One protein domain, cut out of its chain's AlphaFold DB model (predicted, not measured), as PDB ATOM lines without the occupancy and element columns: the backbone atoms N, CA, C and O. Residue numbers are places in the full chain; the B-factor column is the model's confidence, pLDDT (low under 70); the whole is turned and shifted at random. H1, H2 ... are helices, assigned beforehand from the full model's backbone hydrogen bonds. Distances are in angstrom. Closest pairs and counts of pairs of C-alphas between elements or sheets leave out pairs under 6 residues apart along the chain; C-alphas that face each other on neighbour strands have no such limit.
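Overview. This is residues 22 to 125 of the 125 residues of an uncharacterized protein of Molossus molossus (UniProt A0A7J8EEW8). A long helix, H5, makes a spine, with the short helices H1, H2, H3 and H4 gathered loosely along its first part and middle. Past the far end of H5 the chain runs out to H6, turns round, and comes back with H7 pointing toward the body, as a thin open loop. The 104 printed residues hold seven named helices, H1 to H7 in chain order, and no named strand: all helix. The whole is loose, with a radius of gyration of the C-alphas of 16.6 A, and elongated, spanning 51 by 27 by 19 A.

Along the chain. H5, residues 76 to 96, is 30.3 A long, from C-alpha 76 at (46.498, -48.195, -34.257) to C-alpha 96 at (31.893, -23.192, -25.212). Before it come H1, residues 22 to 33, 17.4 A, H2, residues 37 to 46, 14.4 A, H3, residues 51 to 56, and H4, residues 65 to 73. After it come H6, residues 101 to 109, and H7, residues 116 to 123, ending with C-alpha 123 at (32.421, -21.809, -33.511).

Arrangement. H5 touches H3 with residues 86 to 90 alone, about perpendicular at 75 degrees; the closest C-alphas, of Ile 55 and Cys 86, are 4.9 A apart. H2 and H4 touch at a shallow tilt of 10 degrees, opposite ways, closest at the C-alphas of Ile 42 and Thr 70, 6.9 A. H1 is close to H5 but not clearly touching, closest at the C-alphas of Leu 33 and Lys 81, 6.6 A. H6 and H7 touch no helix; H5 and H7 are only just apart, at 8.4 A. Every O i to N i+4 pair is within hydrogen-bond range in H2, H3, H4, H5 and H6, against 7 of 8 in H1 and 2 of 4 in H7.

Size, cuts and confidence. The C-alphas farthest apart, of Glu 72 and Asp 112, are 51.8 A apart. The printed part has no cut and no long link. Residues 100 to 105 and 108 to 115 stand free. Mean pLDDT of the printed part is 75.3, with residues 22 to 27 and 95 to 125 under 70.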
ATOM      1  N   TYR A  22      31.944 -25.648 -45.085       45.59
ATOM      2  CA  TYR A  22      31.744 -26.906 -44.377       45.59
ATOM      3  C   TYR A  22      32.587 -28.064 -44.941       45.59
ATOM      4  O   TYR A  22      33.313 -28.728 -44.199       45.59
ATOM      5  N   THR A  23      32.554 -28.291 -46.256       51.75
ATOM      6  CA  THR A  23      33.348 -29.347 -46.904       51.75
ATOM      7  C   THR A  23      34.844 -29.043 -46.841       51.75
ATOM      8  O   THR A  23      35.650 -29.951 -46.647       51.75
ATOM      9  N   ARG A  24      35.234 -27.763 -46.913       54.66
ATOM     10  CA  ARG A  24      36.638 -27.340 -46.785       54.66
ATOM     11  C   ARG A  24      37.211 -27.660 -45.404       54.66
ATOM     12  O   ARG A  24      38.341 -28.134 -45.307       54.66
ATOM     13  N   ILE A  25      36.437 -27.445 -44.342       51.69
ATOM     14  CA  ILE A  25      36.885 -27.749 -42.978       51.69
ATOM     15  C   ILE A  25      36.880 -29.265 -42.720       51.69
ATOM     16  O   ILE A  25      37.833 -29.776 -42.128       51.69
ATOM     17  N   ASN A  26      35.905 -30.001 -43.266       59.09
ATOM     18  CA  ASN A  26      35.899 -31.469 -43.222       59.09
ATOM     19  C   ASN A  26      37.087 -32.106 -43.967       59.09
ATOM     20  O   ASN A  26      37.548 -33.176 -43.598       59.09
ATOM     21  N   LEU A  27      37.627 -31.463 -44.999       64.50
ATOM     22  CA  LEU A  27      38.805 -31.983 -45.703       64.50
ATOM     23  C   LEU A  27      40.126 -31.555 -45.055       64.50
ATOM     24  O   LEU A  27      41.149 -32.218 -45.242       64.50
ATOM     25  N   LYS A  28      40.124 -30.456 -44.293       73.31
ATOM     26  CA  LYS A  28      41.323 -29.956 -43.618       73.31
ATOM     27  C   LYS A  28      41.766 -30.891 -42.492       73.31
ATOM     28  O   LYS A  28      42.933 -31.254 -42.464       73.31
ATOM     29  N   TRP A  29      40.853 -31.350 -41.631       74.62
ATOM     30  CA  TRP A  29      41.228 -32.254 -40.533       74.62
ATOM     31  C   TRP A  29      41.798 -33.583 -41.048       74.62
ATOM     32  O   TRP A  29      42.737 -34.108 -40.461       74.62
ATOM     33  N   ILE A  30      41.296 -34.095 -42.180       75.50
ATOM     34  CA  ILE A  30      41.816 -35.318 -42.811       75.50
ATOM     35  C   ILE A  30      43.288 -35.136 -43.196       75.50
ATOM     36  O   ILE A  30      44.123 -35.996 -42.909       75.50
ATOM     37  N   LYS A  31      43.609 -33.996 -43.821       79.00
ATOM     38  CA  LYS A  31      44.983 -33.639 -44.196       79.00
ATOM     39  C   LYS A  31      45.860 -33.410 -42.963       79.00
ATOM     40  O   LYS A  31      46.977 -33.914 -42.930       79.00
ATOM     41  N   ASP A  32      45.349 -32.697 -41.960       80.50
ATOM     42  CA  ASP A  32      46.096 -32.323 -40.753       80.50
ATOM     43  C   ASP A  32      46.410 -33.541 -39.864       80.50
ATOM     44  O   ASP A  32      47.511 -33.645 -39.326       80.50
ATOM     45  N   LEU A  33      45.482 -34.497 -39.737       84.38
ATOM     46  CA  LEU A  33      45.716 -35.735 -38.982       84.38
ATOM     47  C   LEU A  33      46.613 -36.727 -39.739       84.38
ATOM     48  O   LEU A  33      47.209 -37.612 -39.117       84.38
ATOM     49  N   ASN A  34      46.734 -36.587 -41.064       87.38
ATOM     50  CA  ASN A  34      47.498 -37.493 -41.922       87.38
ATOM     51  C   ASN A  34      47.167 -38.969 -41.614       87.38
ATOM     52  O   ASN A  34      48.041 -39.759 -41.245       87.38
ATOM     53  N   VAL A  35      45.873 -39.284 -41.636       86.69
ATOM     54  CA  VAL A  35      45.317 -40.613 -41.350       86.69
ATOM     55  C   VAL A  35      45.076 -41.378 -42.643       86.69
ATOM     56  O   VAL A  35      44.851 -40.784 -43.700       86.69
ATOM     57  N   THR A  36      45.126 -42.705 -42.577       90.69
ATOM     58  CA  THR A  36      44.914 -43.546 -43.755       90.69
ATOM     59  C   THR A  36      43.473 -43.457 -44.252       90.69
ATOM     60  O   THR A  36      42.520 -43.384 -43.475       90.69
ATOM     61  N   HIS A  37      43.305 -43.515 -45.576       86.94
ATOM     62  CA  HIS A  37      41.983 -43.520 -46.208       86.94
ATOM     63  C   HIS A  37      41.119 -44.706 -45.743       86.94
ATOM     64  O   HIS A  37      39.902 -44.587 -45.639       86.94
ATOM     65  N   GLU A  38      41.742 -45.842 -45.429       90.62
ATOM     66  CA  GLU A  38      41.062 -47.016 -44.877       90.62
ATOM     67  C   GLU A  38      40.452 -46.726 -43.499       90.62
ATOM     68  O   GLU A  38      39.270 -46.989 -43.286       90.62
ATOM     69  N   SER A  39      41.200 -46.074 -42.602       90.50
ATOM     70  CA  SER A  39      40.685 -45.692 -41.279       90.50
ATOM     71  C   SER A  39      39.577 -44.638 -41.360       90.50
ATOM     72  O   SER A  39      38.626 -44.694 -40.583       90.50
ATOM     73  N   ILE A  40      39.653 -43.704 -42.317       88.50
ATOM     74  CA  ILE A  40      38.563 -42.746 -42.574       88.50
ATOM     75  C   ILE A  40      37.303 -43.498 -43.000       88.50
ATOM     76  O   ILE A  40      36.261 -43.329 -42.376       88.50
ATOM     77  N   LYS A  41      37.411 -44.380 -43.999       89.94
ATOM     78  CA  LYS A  41      36.282 -45.166 -44.509       89.94
ATOM     79  C   LYS A  41      35.600 -45.979 -43.403       89.94
ATOM     80  O   LYS A  41      34.376 -46.001 -43.324       89.94
ATOM     81  N   ILE A  42      36.383 -46.572 -42.499       92.88
ATOM     82  CA  ILE A  42      35.853 -47.293 -41.334       92.88
ATOM     83  C   ILE A  42      35.006 -46.371 -40.433       92.88
ATOM     84  O   ILE A  42      33.958 -46.810 -39.952       92.88
ATOM     85  N   LEU A  43      35.390 -45.103 -40.211       89.38
ATOM     86  CA  LEU A  43      34.544 -44.142 -39.474       89.38
ATOM     87  C   LEU A  43      33.283 -43.786 -40.241       89.38
ATOM     88  O   LEU A  43      32.209 -43.734 -39.644       89.38
ATOM     89  N   GLU A  44      33.402 -43.540 -41.543       88.62
ATOM     90  CA  GLU A  44      32.258 -43.146 -42.364       88.62
ATOM     91  C   GLU A  44      31.166 -44.222 -42.358       88.62
ATOM     92  O   GLU A  44      29.987 -43.895 -42.232       88.62
ATOM     93  N   GLU A  45      31.559 -45.497 -42.411       90.19
ATOM     94  CA  GLU A  45      30.645 -46.645 -42.384       90.19
ATOM     95  C   GLU A  45      30.035 -46.906 -40.997       90.19
ATOM     96  O   GLU A  45      28.878 -47.319 -40.896       90.19
ATOM     97  N   ASN A  46      30.790 -46.685 -39.913       90.56
ATOM     98  CA  ASN A  46      30.346 -47.041 -38.558       90.56
ATOM     99  C   ASN A  46      29.690 -45.893 -37.786       90.56
ATOM    100  O   ASN A  46      28.903 -46.154 -36.869       90.56
ATOM    101  N   VAL A  47      30.019 -44.651 -38.135       89.12
ATOM    102  CA  VAL A  47      29.621 -43.437 -37.416       89.12
ATOM    103  C   VAL A  47      28.932 -42.445 -38.347       89.12
ATOM    104  O   VAL A  47      27.840 -41.975 -38.032       89.12
ATOM    105  N   GLY A  48      29.564 -42.129 -39.475       85.50
ATOM    106  CA  GLY A  48      29.089 -41.134 -40.432       85.50
ATOM    107  C   GLY A  48      30.232 -40.329 -41.046       85.50
ATOM    108  O   GLY A  48      31.349 -40.301 -40.534       85.50
ATOM    109  N   ASN A  49      29.948 -39.656 -42.159       80.56
ATOM    110  CA  ASN A  49      30.943 -38.915 -42.945       80.56
ATOM    111  C   ASN A  49      31.159 -37.462 -42.496       80.56
ATOM    112  O   ASN A  49      32.011 -36.752 -43.034       80.56
ATOM    113  N   LYS A  50      30.373 -36.982 -41.530       79.44
ATOM    114  CA  LYS A  50      30.510 -35.627 -40.996       79.44
ATOM    115  C   LYS A  50      31.457 -35.636 -39.808       79.44
ATOM    116  O   LYS A  50      31.321 -36.456 -38.902       79.44
ATOM    117  N   MET A  51      32.339 -34.639 -39.741       78.19
ATOM    118  CA  MET A  51      33.231 -34.479 -38.591       78.19
ATOM    119  C   MET A  51      32.455 -34.365 -37.276       78.19
ATOM    120  O   MET A  51      32.856 -34.928 -36.264       78.19
ATOM    121  N   SER A  52      31.323 -33.663 -37.284       78.56
ATOM    122  CA  SER A  52      30.491 -33.488 -36.095       78.56
ATOM    123  C   SER A  52      29.866 -34.794 -35.601       78.56
ATOM    124  O   SER A  52      29.744 -34.971 -34.389       78.56
ATOM    125  N   ASP A  53      29.528 -35.717 -36.505       83.88
ATOM    126  CA  ASP A  53      29.053 -37.057 -36.151       83.88
ATOM    127  C   ASP A  53      30.190 -37.848 -35.499       83.88
ATOM    128  O   ASP A  53      29.998 -38.431 -34.436       83.88
ATOM    129  N   ILE A  54      31.406 -37.762 -36.052       85.50
ATOM    130  CA  ILE A  54      32.611 -38.400 -35.503       85.50
ATOM    131  C   ILE A  54      32.973 -37.845 -34.116       85.50
ATOM    132  O   ILE A  54      33.179 -38.633 -33.195       85.50
ATOM    133  N   ILE A  55      33.004 -36.519 -33.924       86.00
ATOM    134  CA  ILE A  55      33.318 -35.884 -32.624       86.00
ATOM    135  C   ILE A  55      32.286 -36.268 -31.563       86.00
ATOM    136  O   ILE A  55      32.650 -36.571 -30.430       86.00
ATOM    137  N   ARG A  56      30.995 -36.246 -31.916       84.25
ATOM    138  CA  ARG A  56      29.914 -36.586 -30.978       84.25
ATOM    139  C   ARG A  56      29.777 -38.083 -30.763       84.25
ATOM    140  O   ARG A  56      29.149 -38.501 -29.786       84.25
ATOM    141  N   SER A  57      30.330 -38.889 -31.664       83.94
ATOM    142  CA  SER A  57      30.314 -40.329 -31.509       83.94
ATOM    143  C   SER A  57      31.108 -40.721 -30.276       83.94
ATOM    144  O   SER A  57      32.225 -40.269 -30.026       83.94
ATOM    145  N   ARG A  58      30.538 -41.638 -29.506       86.31
ATOM    146  CA  ARG A  58      31.256 -42.276 -28.407       86.31
ATOM    147  C   ARG A  58      32.143 -43.412 -28.908       86.31
ATOM    148  O   ARG A  58      32.617 -44.178 -28.090       86.31
ATOM    149  N   ILE A  59      32.415 -43.533 -30.213       89.06
ATOM    150  CA  ILE A  59      33.101 -44.704 -30.788       89.06
ATOM    151  C   ILE A  59      34.458 -44.976 -30.122       89.06
ATOM    152  O   ILE A  59      34.841 -46.125 -29.939       89.06
ATOM    153  N   PHE A  60      35.165 -43.930 -29.680       88.69
ATOM    154  CA  PHE A  60      36.479 -44.051 -29.042       88.69
ATOM    155  C   PHE A  60      36.426 -44.423 -27.552       88.69
ATOM    156  O   PHE A  60      37.416 -44.948 -27.032       88.69
ATOM    157  N   THR A  61      35.302 -44.170 -26.877       88.06
ATOM    158  CA  THR A  61      35.091 -44.410 -25.435       88.06
ATOM    159  C   THR A  61      34.102 -45.538 -25.144       88.06
ATOM    160  O   THR A  61      34.109 -46.077 -24.044       88.06
ATOM    161  N   ASP A  62      33.292 -45.926 -26.125       89.31
ATOM    162  CA  ASP A  62      32.310 -47.001 -26.052       89.31
ATOM    163  C   ASP A  62      33.008 -48.365 -25.970       89.31
ATOM    164  O   ASP A  62      33.998 -48.612 -26.660       89.31
ATOM    165  N   THR A  63      32.502 -49.241 -25.108       91.94
ATOM    166  CA  THR A  63      32.995 -50.607 -24.887       91.94
ATOM    167  C   THR A  63      32.109 -51.660 -25.552       91.94
ATOM    168  O   THR A  63      32.312 -52.853 -25.333       91.94
ATOM    169  N   SER A  64      31.108 -51.247 -26.335       92.88
ATOM    170  CA  SER A  64      30.263 -52.155 -27.108       92.88
ATOM    171  C   SER A  64      31.078 -52.991 -28.098       92.88
ATOM    172  O   SER A  64      32.106 -52.553 -28.614       92.88
ATOM    173  N   HIS A  65      30.589 -54.195 -28.407       91.44
ATOM    174  CA  HIS A  65      31.231 -55.096 -29.368       91.44
ATOM    175  C   HIS A  65      31.491 -54.410 -30.717       91.44
ATOM    176  O   HIS A  65      32.606 -54.442 -31.227       91.44
ATOM    177  N   LYS A  66      30.490 -53.688 -31.239       89.19
ATOM    178  CA  LYS A  66      30.596 -52.931 -32.493       89.19
ATOM    179  C   LYS A  66      31.705 -51.871 -32.437       89.19
ATOM    180  O   LYS A  66      32.448 -51.697 -33.405       89.19
ATOM    181  N   ALA A  67      31.827 -51.156 -31.317       90.44
ATOM    182  CA  ALA A  67      32.884 -50.166 -31.145       90.44
ATOM    183  C   ALA A  67      34.265 -50.828 -31.091       90.44
ATOM    184  O   ALA A  67      35.197 -50.334 -31.720       90.44
ATOM    185  N   THR A  68      34.397 -51.952 -30.390       92.44
ATOM    186  CA  THR A  68      35.652 -52.710 -30.306       92.44
ATOM    187  C   THR A  68      36.092 -53.229 -31.672       92.44
ATOM    188  O   THR A  68      37.213 -52.942 -32.082       92.44
ATOM    189  N   GLU A  69      35.193 -53.845 -32.441       93.19
ATOM    190  CA  GLU A  69      35.488 -54.285 -33.813       93.19
ATOM    191  C   GLU A  69      35.943 -53.130 -34.713       93.19
ATOM    192  O   GLU A  69      36.864 -53.275 -35.515       93.19
ATOM    193  N   THR A  70      35.303 -51.962 -34.593       91.12
ATOM    194  CA  THR A  70      35.669 -50.772 -35.378       91.12
ATOM    195  C   THR A  70      37.089 -50.308 -35.042       91.12
ATOM    196  O   THR A  70      37.854 -49.962 -35.940       91.12
ATOM    197  N   LYS A  71      37.460 -50.325 -33.754       92.12
ATOM    198  CA  LYS A  71      38.803 -49.950 -33.282       92.12
ATOM    199  C   LYS A  71      39.872 -50.937 -33.737       92.12
ATOM    200  O   LYS A  71      40.967 -50.507 -34.075       92.12
ATOM    201  N   GLU A  72      39.562 -52.228 -33.739       91.88
ATOM    202  CA  GLU A  72      40.487 -53.284 -34.167       91.88
ATOM    203  C   GLU A  72      40.728 -53.272 -35.679       91.88
ATOM    204  O   GLU A  72      41.837 -53.551 -36.126       91.88
ATOM    205  N   LYS A  73      39.712 -52.905 -36.470       94.06
ATOM    206  CA  LYS A  73      39.838 -52.732 -37.926       94.06
ATOM    207  C   LYS A  73      40.662 -51.501 -38.309       94.06
ATOM    208  O   LYS A  73      41.177 -51.435 -39.420       94.06
ATOM    209  N   MET A  74      40.768 -50.517 -37.420       93.31
ATOM    210  CA  MET A  74      41.558 -49.315 -37.661       93.31
ATOM    211  C   MET A  74      43.045 -49.535 -37.464       93.31
ATOM    212  O   MET A  74      43.488 -50.267 -36.581       93.31
ATOM    213  N   ASN A  75      43.835 -48.761 -38.205       93.62
ATOM    214  CA  ASN A  75      45.240 -48.630 -37.876       93.62
ATOM    215  C   ASN A  75      45.407 -48.024 -36.469       93.62
ATOM    216  O   ASN A  75      44.799 -47.005 -36.138       93.62
ATOM    217  N   THR A  76      46.278 -48.618 -35.649       93.56
ATOM    218  CA  THR A  76      46.498 -48.195 -34.257       93.56
ATOM    219  C   THR A  76      46.932 -46.731 -34.134       93.56
ATOM    220  O   THR A  76      46.462 -46.025 -33.241       93.56
ATOM    221  N   TRP A  77      47.795 -46.244 -35.032       94.56
ATOM    222  CA  TRP A  77      48.236 -44.846 -35.014       94.56
ATOM    223  C   TRP A  77      47.115 -43.891 -35.399       94.56
ATOM    224  O   TRP A  77      46.968 -42.835 -34.782       94.56
ATOM    225  N   ASP A  78      46.301 -44.272 -36.379       92.38
ATOM    226  CA  ASP A  78      45.155 -43.470 -36.791       92.38
ATOM    227  C   ASP A  78      44.105 -43.410 -35.682       92.38
ATOM    228  O   ASP A  78      43.624 -42.323 -35.363       92.38
ATOM    229  N   TYR A  79      43.834 -44.531 -35.006       92.81
ATOM    230  CA  TYR A  79      42.967 -44.568 -33.828       92.81
ATOM    231  C   TYR A  79      43.430 -43.586 -32.739       92.81
ATOM    232  O   TYR A  79      42.619 -42.812 -32.225       92.81
ATOM    233  N   ILE A  80      44.727 -43.569 -32.404       91.88
ATOM    234  CA  ILE A  80      45.282 -42.653 -31.390       91.88
ATOM    235  C   ILE A  80      45.090 -41.190 -31.809       91.88
ATOM    236  O   ILE A  80      44.629 -40.376 -31.004       91.88
ATOM    237  N   LYS A  81      45.396 -40.856 -33.069       91.44
ATOM    238  CA  LYS A  81      45.231 -39.496 -33.606       91.44
ATOM    239  C   LYS A  81      43.776 -39.044 -33.556       91.44
ATOM    240  O   LYS A  81      43.492 -37.961 -33.044       91.44
ATOM    241  N   PHE A  82      42.858 -39.884 -34.027       89.81
ATOM    242  CA  PHE A  82      41.428 -39.600 -34.013       89.81
ATOM    243  C   PHE A  82      40.897 -39.407 -32.599       89.81
ATOM    244  O   PHE A  82      40.247 -38.403 -32.312       89.81
ATOM    245  N   LYS A  83      41.233 -40.321 -31.687       91.62
ATOM    246  CA  LYS A  83      40.829 -40.225 -30.284       91.62
ATOM    247  C   LYS A  83      41.322 -38.929 -29.646       91.62
ATOM    248  O   LYS A  83      40.540 -38.244 -28.987       91.62
ATOM    249  N   SER A  84      42.589 -38.574 -29.855       89.50
ATOM    250  CA  SER A  84      43.170 -37.329 -29.340       89.50
ATOM    251  C   SER A  84      42.454 -36.097 -29.896       89.50
ATOM    252  O   SER A  84      42.088 -35.187 -29.145       89.50
ATOM    253  N   PHE A  85      42.205 -36.076 -31.206       87.00
ATOM    254  CA  PHE A  85      41.530 -34.967 -31.873       87.00
ATOM    255  C   PHE A  85      40.087 -34.790 -31.387       87.00
ATOM    256  O   PHE A  85      39.709 -33.695 -30.967       87.00
ATOM    257  N   CYS A  86      39.304 -35.870 -31.361       86.12
ATOM    258  CA  CYS A  86      37.918 -35.845 -30.900       86.12
ATOM    259  C   CYS A  86      37.812 -35.467 -29.419       86.12
ATOM    260  O   CYS A  86      36.932 -34.690 -29.071       86.12
ATOM    261  N   THR A  87      38.729 -35.935 -28.565       86.62
ATOM    262  CA  THR A  87      38.756 -35.552 -27.139       86.62
ATOM    263  C   THR A  87      38.985 -34.050 -26.976       86.62
ATOM    264  O   THR A  87      38.290 -33.396 -26.203       86.62
ATOM    265  N   THR A  88      39.926 -33.486 -27.738       85.62
ATOM    266  CA  THR A  88      40.236 -32.049 -27.690       85.62
ATOM    267  C   THR A  88      39.046 -31.216 -28.167       85.62
ATOM    268  O   THR A  88      38.648 -30.263 -27.503       85.62
ATOM    269  N   LYS A  89      38.434 -31.598 -29.295       83.25
ATOM    270  CA  LYS A  89      37.261 -30.905 -29.844       83.25
ATOM    271  C   LYS A  89      36.031 -31.025 -28.941       83.25
ATOM    272  O   LYS A  89      35.350 -30.030 -28.733       83.25
ATOM    273  N   ASP A  90      35.764 -32.199 -28.369       82.25
ATOM    274  CA  ASP A  90      34.665 -32.395 -27.414       82.25
ATOM    275  C   ASP A  90      34.860 -31.549 -26.144       82.25
ATOM    276  O   ASP A  90      33.899 -30.968 -25.642       82.25
ATOM    277  N   ALA A  91      36.099 -31.403 -25.660       80.06
ATOM    278  CA  ALA A  91      36.418 -30.519 -24.539       80.06
ATOM    279  C   ALA A  91      36.173 -29.038 -24.872       80.06
ATOM    280  O   ALA A  91      35.543 -28.347 -24.075       80.06
ATOM    281  N   ILE A  92      36.602 -28.568 -26.051       75.12
ATOM    282  CA  ILE A  92      36.336 -27.197 -26.520       75.12
ATOM    283  C   ILE A  92      34.825 -26.953 -26.619       75.12
ATOM    284  O   ILE A  92      34.325 -26.024 -25.996       75.12
ATOM    285  N   ILE A  93      34.078 -27.846 -27.277       75.19
ATOM    286  CA  ILE A  93      32.615 -27.734 -27.427       75.19
ATOM    287  C   ILE A  93      31.908 -27.724 -26.061       75.19
ATOM    288  O   ILE A  93      30.914 -27.024 -25.864       75.19
ATOM    289  N   LYS A  94      32.384 -28.515 -25.094       74.44
ATOM    290  CA  LYS A  94      31.848 -28.508 -23.723       74.44
ATOM    291  C   LYS A  94      32.184 -27.225 -22.970       74.44
ATOM    292  O   LYS A  94      31.366 -26.794 -22.161       74.44
ATOM    293  N   MET A  95      33.351 -26.639 -23.223       65.44
ATOM    294  CA  MET A  95      33.768 -25.378 -22.620       65.44
ATOM    295  C   MET A  95      32.981 -24.199 -23.205       65.44
ATOM    296  O   MET A  95      32.521 -23.369 -22.440       65.44
ATOM    297  N   GLU A  96      32.723 -24.193 -24.514       62.97
ATOM    298  CA  GLU A  96      31.893 -23.192 -25.212       62.97
ATOM    299  C   GLU A  96      30.397 -23.302 -24.867       62.97
ATOM    300  O   GLU A  96      29.648 -22.332 -24.950       62.97
ATOM    301  N   ARG A  97      29.928 -24.476 -24.420       56.53
ATOM    302  CA  ARG A  97      28.574 -24.626 -23.852       56.53
ATOM    303  C   ARG A  97      28.374 -23.850 -22.547       56.53
ATOM    304  O   ARG A  97      27.226 -23.630 -22.165       56.53
ATOM    305  N   GLN A  98      29.450 -23.460 -21.865       51.53
ATOM    306  CA  GLN A  98      29.413 -22.407 -20.856       51.53
ATOM    307  C   GLN A  98      29.731 -21.106 -21.596       51.53
ATOM    308  O   GLN A  98      30.899 -20.912 -21.933       51.53
ATOM    309  N   PRO A  99      28.748 -20.228 -21.878       54.66
ATOM    310  CA  PRO A  99      29.068 -18.954 -22.495       54.66
ATOM    311  C   PRO A  99      30.091 -18.256 -21.607       54.66
ATOM    312  O   PRO A  99      29.845 -17.998 -20.421       54.66
ATOM    313  N   THR A 100      31.274 -18.010 -22.160       64.62
ATOM    314  CA  THR A 100      32.298 -17.273 -21.436       64.62
ATOM    315  C   THR A 100      31.761 -15.875 -21.150       64.62
ATOM    316  O   THR A 100      30.902 -15.352 -21.861       64.62
ATOM    317  N   VAL A 101      32.252 -15.239 -20.086       58.22
ATOM    318  CA  VAL A 101      31.855 -13.862 -19.746       58.22
ATOM    319  C   VAL A 101      31.989 -12.940 -20.967       58.22
ATOM    320  O   VAL A 101      31.115 -12.115 -21.204       58.22
ATOM    321  N   TRP A 102      33.007 -13.159 -21.804       55.38
ATOM    322  CA  TRP A 102      33.215 -12.455 -23.067       55.38
ATOM    323  C   TRP A 102      32.126 -12.712 -24.114       55.38
ATOM    324  O   TRP A 102      31.642 -11.761 -24.718       55.38
ATOM    325  N   GLU A 103      31.694 -13.956 -24.311       59.72
ATOM    326  CA  GLU A 103      30.610 -14.283 -25.248       59.72
ATOM    327  C   GLU A 103      29.251 -13.776 -24.761       59.72
ATOM    328  O   GLU A 103      28.448 -13.335 -25.576       59.72
ATOM    329  N   ASN A 104      29.010 -13.756 -23.445       64.44
ATOM    330  CA  ASN A 104      27.832 -13.107 -22.864       64.44
ATOM    331  C   ASN A 104      27.861 -11.589 -23.068       64.44
ATOM    332  O   ASN A 104      26.825 -10.995 -23.360       64.44
ATOM    333  N   ILE A 105      29.024 -10.949 -22.930       61.00
ATOM    334  CA  ILE A 105      29.175  -9.513 -23.199       61.00
ATOM    335  C   ILE A 105      28.897  -9.237 -24.680       61.00
ATOM    336  O   ILE A 105      28.077  -8.381 -24.988       61.00
ATOM    337  N   ILE A 106      29.482 -10.021 -25.590       55.97
ATOM    338  CA  ILE A 106      29.262  -9.880 -27.036       55.97
ATOM    339  C   ILE A 106      27.801 -10.170 -27.408       55.97
ATOM    340  O   ILE A 106      27.219  -9.429 -28.188       55.97
ATOM    341  N   ALA A 107      27.166 -11.204 -26.855       54.06
ATOM    342  CA  ALA A 107      25.771 -11.532 -27.160       54.06
ATOM    343  C   ALA A 107      24.785 -10.453 -26.679       54.06
ATOM    344  O   ALA A 107      23.773 -10.225 -27.341       54.06
ATOM    345  N   ASN A 108      25.087  -9.777 -25.564       59.25
ATOM    346  CA  ASN A 108      24.286  -8.661 -25.061       59.25
ATOM    347  C   ASN A 108      24.541  -7.355 -25.838       59.25
ATOM    348  O   ASN A 108      23.586  -6.630 -26.105       59.25
ATOM    349  N   ASP A 109      25.783  -7.081 -26.257       56.84
ATOM    350  CA  ASP A 109      26.128  -5.902 -27.076       56.84
ATOM    351  C   ASP A 109      25.656  -6.034 -28.538       56.84
ATOM    352  O   ASP A 109      25.293  -5.050 -29.178       56.84
ATOM    353  N   VAL A 110      25.628  -7.254 -29.088       53.97
ATOM    354  CA  VAL A 110      25.337  -7.542 -30.511       53.97
ATOM    355  C   VAL A 110      23.851  -7.872 -30.744       53.97
ATOM    356  O   VAL A 110      23.465  -8.416 -31.781       53.97
ATOM    357  N   SER A 111      22.970  -7.480 -29.814       54.38
ATOM    358  CA  SER A 111      21.515  -7.502 -30.032       54.38
ATOM    359  C   SER A 111      21.079  -6.611 -31.214       54.38
ATOM    360  O   SER A 111      19.958  -6.766 -31.708       54.38
ATOM    361  N   ASP A 112      21.951  -5.735 -31.727       53.28
ATOM    362  CA  ASP A 112      21.728  -4.990 -32.966       53.28
ATOM    363  C   ASP A 112      22.245  -5.752 -34.205       53.28
ATOM    364  O   ASP A 112      23.335  -5.552 -34.734       53.28
ATOM    365  N   LYS A 113      21.382  -6.663 -34.670       55.06
ATOM    366  CA  LYS A 113      21.159  -7.064 -36.073       55.06
ATOM    367  C   LYS A 113      22.397  -7.383 -36.936       55.06
ATOM    368  O   LYS A 113      22.889  -6.555 -37.695       55.06
ATOM    369  N   GLY A 114      22.731  -8.677 -37.009       51.50
ATOM    370  CA  GLY A 114      23.218  -9.295 -38.259       51.50
ATOM    371  C   GLY A 114      24.559 -10.032 -38.205       51.50
ATOM    372  O   GLY A 114      24.835 -10.838 -39.093       51.50
ATOM    373  N   LEU A 115      25.372  -9.835 -37.166       53.88
ATOM    374  CA  LEU A 115      26.723 -10.420 -37.086       53.88
ATOM    375  C   LEU A 115      26.777 -11.817 -36.438       53.88
ATOM    376  O   LEU A 115      27.740 -12.556 -36.644       53.88
ATOM    377  N   ILE A 116      25.713 -12.222 -35.735       52.06
ATOM    378  CA  ILE A 116      25.616 -13.519 -35.035       52.06
ATOM    379  C   ILE A 116      25.778 -14.706 -36.004       52.06
ATOM    380  O   ILE A 116      26.397 -15.710 -35.659       52.06
ATOM    381  N   SER A 117      25.302 -14.574 -37.248       53.03
ATOM    382  CA  SER A 117      25.345 -15.657 -38.241       53.03
ATOM    383  C   SER A 117      26.775 -16.044 -38.643       53.03
ATOM    384  O   SER A 117      27.070 -17.217 -38.861       53.03
ATOM    385  N   TYR A 118      27.698 -15.079 -38.688       47.16
ATOM    386  CA  TYR A 118      29.072 -15.336 -39.117       47.16
ATOM    387  C   TYR A 118      29.924 -15.970 -38.014       47.16
ATOM    388  O   TYR A 118      30.716 -16.859 -38.309       47.16
ATOM    389  N   ILE A 119      29.739 -15.577 -36.751       52.69
ATOM    390  CA  ILE A 119      30.522 -16.113 -35.625       52.69
ATOM    391  C   ILE A 119      30.068 -17.538 -35.271       52.69
ATOM    392  O   ILE A 119      30.903 -18.420 -35.079       52.69
ATOM    393  N   TYR A 120      28.759 -17.810 -35.299       48.66
ATOM    394  CA  TYR A 120      28.214 -19.144 -35.021       48.66
ATOM    395  C   TYR A 120      28.729 -20.207 -36.012       48.66
ATOM    396  O   TYR A 120      28.998 -21.343 -35.630       48.66
ATOM    397  N   ILE A 121      28.947 -19.835 -37.280       44.44
ATOM    398  CA  ILE A 121      29.520 -20.734 -38.296       44.44
ATOM    399  C   ILE A 121      30.990 -21.076 -38.007       44.44
ATOM    400  O   ILE A 121      31.416 -22.176 -38.339       44.44
ATOM    401  N   TYR A 122      31.767 -20.181 -37.392       46.00
ATOM    402  CA  TYR A 122      33.168 -20.459 -37.048       46.00
ATOM    403  C   TYR A 122      33.323 -21.274 -35.760       46.00
ATOM    404  O   TYR A 122      34.281 -22.032 -35.651       46.00
ATOM    405  N   ILE A 123      32.390 -21.128 -34.815       45.34
ATOM    406  CA  ILE A 123      32.421 -21.809 -33.511       45.34
ATOM    407  C   ILE A 123      31.901 -23.255 -33.614       45.34
ATOM    408  O   ILE A 123      32.438 -24.166 -32.994       45.34
ATOM    409  N   TYR A 124      30.903 -23.528 -34.461       43.12
ATOM    410  CA  TYR A 124      30.295 -24.866 -34.569       43.12
ATOM    411  C   TYR A 124      31.048 -25.866 -35.477       43.12
ATOM    412  O   TYR A 124      30.477 -26.907 -35.831       43.12
ATOM    413  N   ILE A 125      32.308 -25.592 -35.853       45.84
ATOM    414  CA  ILE A 125      33.144 -26.458 -36.713       45.84
ATOM    415  C   ILE A 125      34.500 -26.772 -36.056       45.84
ATOM    416  O   ILE A 125      34.875 -27.963 -35.930       45.84
TER     417      ILE A 125